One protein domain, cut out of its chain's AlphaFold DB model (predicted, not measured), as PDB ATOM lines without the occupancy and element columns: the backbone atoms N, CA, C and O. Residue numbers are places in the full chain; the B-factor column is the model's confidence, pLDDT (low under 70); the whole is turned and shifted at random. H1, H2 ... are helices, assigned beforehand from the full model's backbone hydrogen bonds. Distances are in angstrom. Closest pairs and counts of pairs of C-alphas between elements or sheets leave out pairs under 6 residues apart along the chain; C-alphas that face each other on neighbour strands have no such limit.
ATOM      1  N   ASN A  37     144.682 124.277 187.774       83.50
ATOM      2  CA  ASN A  37     143.303 123.833 187.541       83.50
ATOM      3  C   ASN A  37     142.347 124.246 188.668       83.50
ATOM      4  O   ASN A  37     141.187 124.543 188.392       83.50
ATOM      5  N   LEU A  38     142.822 124.279 189.916       88.75
ATOM      6  CA  LEU A  38     142.014 124.739 191.044       88.75
ATOM      7  C   LEU A  38     141.805 126.255 191.004       88.75
ATOM      8  O   LEU A  38     140.695 126.697 191.282       88.75
ATOM      9  N   VAL A  39     142.810 127.020 190.556       90.31
ATOM     10  CA  VAL A  39     142.644 128.451 190.250       90.31
ATOM     11  C   VAL A  39     141.556 128.631 189.189       90.31
ATOM     12  O   VAL A  39     140.612 129.374 189.406       90.31
ATOM     13  N   PHE A  40     141.602 127.887 188.078       88.81
ATOM     14  CA  PHE A  40     140.567 127.976 187.037       88.81
ATOM     15  C   PHE A  40     139.170 127.582 187.520       88.81
ATOM     16  O   PHE A  40     138.190 128.150 187.049       88.81
ATOM     17  N   ARG A  41     139.061 126.602 188.426       90.62
ATOM     18  CA  ARG A  41     137.770 126.232 189.019       90.62
ATOM     19  C   ARG A  41     137.239 127.365 189.887       90.62
ATOM     20  O   ARG A  41     136.076 127.708 189.750       90.62
ATOM     21  N   HIS A  42     138.101 127.961 190.708       92.06
ATOM     22  CA  HIS A  42     137.766 129.128 191.513       92.06
ATOM     23  C   HIS A  42     137.307 130.303 190.638       92.06
ATOM     24  O   HIS A  42     136.236 130.836 190.867       92.06
ATOM     25  N   LEU A  43     138.035 130.631 189.569       91.06
ATOM     26  CA  LEU A  43     137.684 131.736 188.670       91.06
ATOM     27  C   LEU A  43     136.435 131.492 187.797       91.06
ATOM     28  O   LEU A  43     135.952 132.419 187.163       91.06
ATOM     29  N   ARG A  44     135.927 130.256 187.712       88.81
ATOM     30  CA  ARG A  44     134.682 129.918 186.990       88.81
ATOM     31  C   ARG A  44     133.466 129.803 187.895       88.81
ATOM     32  O   ARG A  44     132.355 129.659 187.393       88.81
ATOM     33  N   ASP A  45     133.684 129.770 189.198       90.94
ATOM     34  CA  ASP A  45     132.627 129.571 190.167       90.94
ATOM     35  C   ASP A  45     131.995 130.922 190.499       90.94
ATOM     36  O   ASP A  45     132.601 131.738 191.197       90.94
ATOM     37  N   ALA A  46     130.784 131.147 189.983       90.56
ATOM     38  CA  ALA A  46     130.015 132.373 190.190       90.56
ATOM     39  C   ALA A  46     129.716 132.647 191.674       90.56
ATOM     40  O   ALA A  46     129.473 133.788 192.045       90.56
ATOM     41  N   SER A  47     129.775 131.623 192.536       90.56
ATOM     42  CA  SER A  47     129.616 131.800 193.984       90.56
ATOM     43  C   SER A  47     130.845 132.423 194.656       90.56
ATOM     44  O   SER A  47     130.785 132.858 195.805       90.56
ATOM     45  N   THR A  48     131.981 132.472 193.959       93.25
ATOM     46  CA  THR A  48     133.200 133.094 194.470       93.25
ATOM     47  C   THR A  48     133.293 134.533 193.992       93.25
ATOM     48  O   THR A  48     132.960 134.832 192.849       93.25
ATOM     49  N   THR A  49     133.822 135.421 194.835       91.94
ATOM     50  CA  THR A  49     133.993 136.837 194.476       91.94
ATOM     51  C   THR A  49     134.783 137.004 193.177       91.94
ATOM     52  O   THR A  49     134.348 137.724 192.292       91.94
ATOM     53  N   CYS A  50     135.878 136.255 193.000       92.75
ATOM     54  CA  CYS A  50     136.681 136.297 191.775       92.75
ATOM     55  C   CYS A  50     135.940 135.785 190.536       92.75
ATOM     56  O   CYS A  50     136.122 136.339 189.455       92.75
ATOM     57  N   GLY A  51     135.138 134.724 190.670       90.50
ATOM     58  CA  GLY A  51     134.332 134.221 189.560       90.50
ATOM     59  C   GLY A  51     133.219 135.190 189.177       90.50
ATOM     60  O   GLY A  51     133.025 135.434 187.989       90.50
ATOM     61  N   ASN A  52     132.560 135.810 190.161       92.12
ATOM     62  CA  ASN A  52     131.523 136.805 189.901       92.12
ATOM     63  C   ASN A  52     132.091 138.059 189.214       92.12
ATOM     64  O   ASN A  52     131.569 138.475 188.186       92.12
ATOM     65  N   THR A  53     133.237 138.582 189.674       89.81
ATOM     66  CA  THR A  53     133.907 139.727 189.028       89.81
ATOM     67  C   THR A  53     134.246 139.453 187.561       89.81
ATOM     68  O   THR A  53     134.094 140.327 186.713       89.81
ATOM     69  N   ILE A  54     134.692 138.242 187.223       88.00
ATOM     70  CA  ILE A  54     134.999 137.882 185.830       88.00
ATOM     71  C   ILE A  54     133.731 137.830 184.969       88.00
ATOM     72  O   ILE A  54     133.764 138.249 183.812       88.00
ATOM     73  N   ILE A  55     132.626 137.324 185.522       87.06
ATOM     74  CA  ILE A  55     131.338 137.249 184.825       87.06
ATOM     75  C   ILE A  55     130.773 138.658 184.597       87.06
ATOM     76  O   ILE A  55     130.376 138.968 183.477       87.06
ATOM     77  N   GLU A  56     130.805 139.520 185.615       88.38
ATOM     78  CA  GLU A  56     130.308 140.902 185.546       88.38
ATOM     79  C   GLU A  56     131.138 141.782 184.603       88.38
ATOM     80  O   GLU A  56     130.586 142.570 183.840       88.38
ATOM     81  N   THR A  57     132.465 141.625 184.600       87.88
ATOM     82  CA  THR A  57     133.361 142.399 183.717       87.88
ATOM     83  C   THR A  57     133.390 141.890 182.275       87.88
ATOM     84  O   THR A  57     134.021 142.509 181.420       87.88
ATOM     85  N   GLY A  58     132.755 140.747 181.986       85.19
ATOM     86  CA  GLY A  58     132.761 140.129 180.659       85.19
ATOM     87  C   GLY A  58     134.143 139.646 180.196       85.19
ATOM     88  O   GLY A  58     134.330 139.351 179.012       85.19
ATOM     89  N   GLN A  59     135.131 139.557 181.093       83.00
ATOM     90  CA  GLN A  59     136.474 139.117 180.724       83.00
ATOM     91  C   GLN A  59     136.472 137.632 180.347       83.00
ATOM     92  O   GLN A  59     136.065 136.750 181.105       83.00
ATOM     93  N   LYS A  60     136.979 137.326 179.150       79.12
ATOM     94  CA  LYS A  60     137.082 135.947 178.670       79.12
ATOM     95  C   LYS A  60     138.151 135.201 179.468       79.12
ATOM     96  O   LYS A  60     139.344 135.452 179.318       79.12
ATOM     97  N   LEU A  61     137.725 134.241 180.289       78.31
ATOM     98  CA  LEU A  61     138.633 133.355 181.018       78.31
ATOM     99  C   LEU A  61     139.595 132.635 180.062       78.31
ATOM    100  O   LEU A  61     139.125 132.005 179.107       78.31
ATOM    101  N   PRO A  62     140.913 132.632 180.341       68.69
ATOM    102  CA  PRO A  62     141.851 131.842 179.566       68.69
ATOM    103  C   PRO A  62     141.460 130.363 179.598       68.69
ATOM    104  O   PRO A  62     140.989 129.825 180.610       68.69
ATOM    105  N   ASP A  63     141.632 129.687 178.464       75.19
ATOM    106  CA  ASP A  63     141.328 128.268 178.376       75.19
ATOM    107  C   ASP A  63     142.197 127.466 179.348       75.19
ATOM    108  O   ASP A  63     143.391 127.714 179.524       75.19
ATOM    109  N   ALA A  64     141.596 126.448 179.967       73.88
ATOM    110  CA  ALA A  64     142.335 125.569 180.862       73.88
ATOM    111  C   ALA A  64     143.528 124.946 180.101       73.88
ATOM    112  O   ALA A  64     143.344 124.484 178.967       73.88
ATOM    113  N   PRO A  65     144.724 124.828 180.708       71.25
ATOM    114  CA  PRO A  65     145.906 124.265 180.052       71.25
ATOM    115  C   PRO A  65     145.665 122.883 179.423       71.25
ATOM    116  O   PRO A  65     146.255 122.542 178.398       71.25
ATOM    117  N   SER A  66     144.759 122.089 180.001       72.06
ATOM    118  CA  SER A  66     144.320 120.800 179.457       72.06
ATOM    119  C   SER A  66     143.552 120.929 178.134       72.06
ATOM    120  O   SER A  66     143.773 120.128 177.224       72.06
ATOM    121  N   LYS A  67     142.694 121.948 177.985       73.44
ATOM    122  CA  LYS A  67     141.991 122.256 176.730       73.44
ATOM    123  C   LYS A  67     142.959 122.757 175.664       73.44
ATOM    124  O   LYS A  67     142.904 122.251 174.547       73.44
ATOM    125  N   ILE A  68     143.899 123.636 176.021       75.31
ATOM    126  CA  ILE A  68     144.937 124.138 175.102       75.31
ATOM    127  C   ILE A  68     145.788 122.976 174.568       75.31
ATOM    128  O   ILE A  68     145.955 122.831 173.355       75.31
ATOM    129  N   LYS A  69     146.257 122.078 175.448       75.19
ATOM    130  CA  LYS A  69     147.000 120.869 175.044       75.19
ATOM    131  C   LYS A  69     146.168 119.956 174.135       75.19
ATOM    132  O   LYS A  69     146.686 119.438 173.147       75.19
ATOM    133  N   LYS A  70     144.875 119.769 174.429       80.12
ATOM    134  CA  LYS A  70     143.961 118.965 173.598       80.12
ATOM    135  C   LYS A  70     143.723 119.602 172.224       80.12
ATOM    136  O   LYS A  70     143.679 118.869 171.239       80.12
ATOM    137  N   HIS A  71     143.602 120.927 172.150       75.75
ATOM    138  CA  HIS A  71     143.447 121.665 170.897       75.75
ATOM    139  C   HIS A  71     144.715 121.579 170.044       75.75
ATOM    140  O   HIS A  71     144.637 121.128 168.907       75.75
ATOM    141  N   LYS A  72     145.897 121.853 170.618       80.00
ATOM    142  CA  LYS A  72     147.186 121.665 169.926       80.00
ATOM    143  C   LYS A  72     147.359 120.232 169.418       80.00
ATOM    144  O   LYS A  72     147.737 120.037 168.271       80.00
ATOM    145  N   LYS A  73     147.010 119.214 170.216       81.19
ATOM    146  CA  LYS A  73     147.067 117.807 169.774       81.19
ATOM    147  C   LYS A  73     146.103 117.515 168.616       81.19
ATOM    148  O   LYS A  73     146.450 116.737 167.732       81.19
ATOM    149  N   LYS A  74     144.908 118.118 168.609       80.50
ATOM    150  CA  LYS A  74     143.952 118.004 167.496       80.50
ATOM    151  C   LYS A  74     144.456 118.700 166.234       80.50
ATOM    152  O   LYS A  74     144.366 118.094 165.175       80.50
ATOM    153  N   GLU A  75     145.015 119.900 166.350       79.12
ATOM    154  CA  GLU A  75     145.588 120.640 165.222       79.12
ATOM    155  C   GLU A  75     146.807 119.922 164.642       79.12
ATOM    156  O   GLU A  75     146.860 119.699 163.439       79.12
ATOM    157  N   ILE A  76     147.713 119.409 165.481       75.38
ATOM    158  CA  ILE A  76     148.826 118.557 165.034       75.38
ATOM    159  C   ILE A  76     148.295 117.295 164.343       75.38
ATOM    160  O   ILE A  76     148.757 116.937 163.266       75.38
ATOM    161  N   ALA A  77     147.286 116.623 164.907       72.44
ATOM    162  CA  ALA A  77     146.683 115.454 164.267       72.44
ATOM    163  C   ALA A  77     145.985 115.801 162.938       72.44
ATOM    164  O   ALA A  77     145.996 114.988 162.013       72.44
ATOM    165  N   LYS A  78     145.387 116.991 162.826       76.75
ATOM    166  CA  LYS A  78     144.760 117.504 161.604       76.75
ATOM    167  C   LYS A  78     145.821 117.825 160.552       76.75
ATOM    168  O   LYS A  78     145.687 117.334 159.439       76.75
ATOM    169  N   ALA A  79     146.896 118.515 160.930       68.44
ATOM    170  CA  ALA A  79     148.054 118.822 160.093       68.44
ATOM    171  C   ALA A  79     148.773 117.553 159.603       68.44
ATOM    172  O   ALA A  79     149.107 117.438 158.431       68.44
ATOM    173  N   LEU A  80     148.936 116.545 160.468       64.81
ATOM    174  CA  LEU A  80     149.483 115.238 160.089       64.81
ATOM    175  C   LEU A  80     148.542 114.459 159.158       64.81
ATOM    176  O   LEU A  80     148.999 113.717 158.293       64.81
ATOM    177  N   ARG A  81     147.219 114.603 159.312       64.50
ATOM    178  CA  ARG A  81     146.235 113.995 158.400       64.50
ATOM    179  C   ARG A  81     146.200 114.699 157.047       64.50
ATOM    180  O   ARG A  81     146.083 114.015 156.033       64.50
TER     181      ARG A  81
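This is residues 37 to 81 of the 528 residues of an uncharacterized protein of Fragilariopsis cylindrus CCMP1102 (UniProt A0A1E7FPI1). One straight helical arm, H3, sticks out with its residues 67 to 81 from a small, fairly compact head in which two short helices, H1 and H2, meet at an angle. From the end of H2 the chain, residues 57 to 64, folds back past H1 to the base of the arm, near the first printed residue. The printed part has 45 residues with three named helices, in the order H1, H2, H3, and no named strand; the class is all helix. The whole is only just extended, close to loose, with a radius of gyration of the C-alphas of 14.3 A. Its C-alphas span 44 by 20 by 9 A, and the arm makes much of the length.

The longest helix, H3, holds residues 65 to 81, Pro 65 to Arg 81, and measures 24.0 A from first to last C-alpha. It begins with C-alpha 65 at (145.906, 124.265, 180.052) and ends with C-alpha 81 at (146.235, 113.995, 158.400). H1 holds residues 37 to 44 and measures 10.6 A; C-alpha 37 is at (143.303, 123.833, 187.541). H2 holds residues 49 to 56 and measures 10.5 A.

H3 touches no helix, and its residues 67 to 81 stand free. H1 and H3 are close but not clearly touching, with 1 pair of C-alphas within 8 A, those of Asn 37 and Pro 65, 7.9 A apart. The lines of H1 and H3 stand about perpendicular, at 76 degrees. H2 and H3 are apart. H1 and H2 touch, with 6 pairs of C-alphas within 8 A; their closest C-alphas, those of Leu 43 and Gly 51, are 4.3 A apart. They run the same way at a steep tilt of 53 degrees. In H1, H2 and H3 every pair of O of residue i and N of residue i+4 is within hydrogen-bond range.

The outline is a rod, and its two C-alphas farthest apart, those of Thr 49 and Arg 81, are 44.4 A apart. Without residues 67 to 81 the body has 30 residues and spans 25 by 16 by 8 A, with a radius of gyration of 8.8 A. The link from H1 to H2 has 4 residues and is tight; the link from H2 to H3 has 8 residues and is short. The printed part has no cut. The mean pLDDT of the printed part is 82.2; H3, at 74, is below H1 at 89 and H2 at 90. Residue 62 and residues 79 to 81 are under 70.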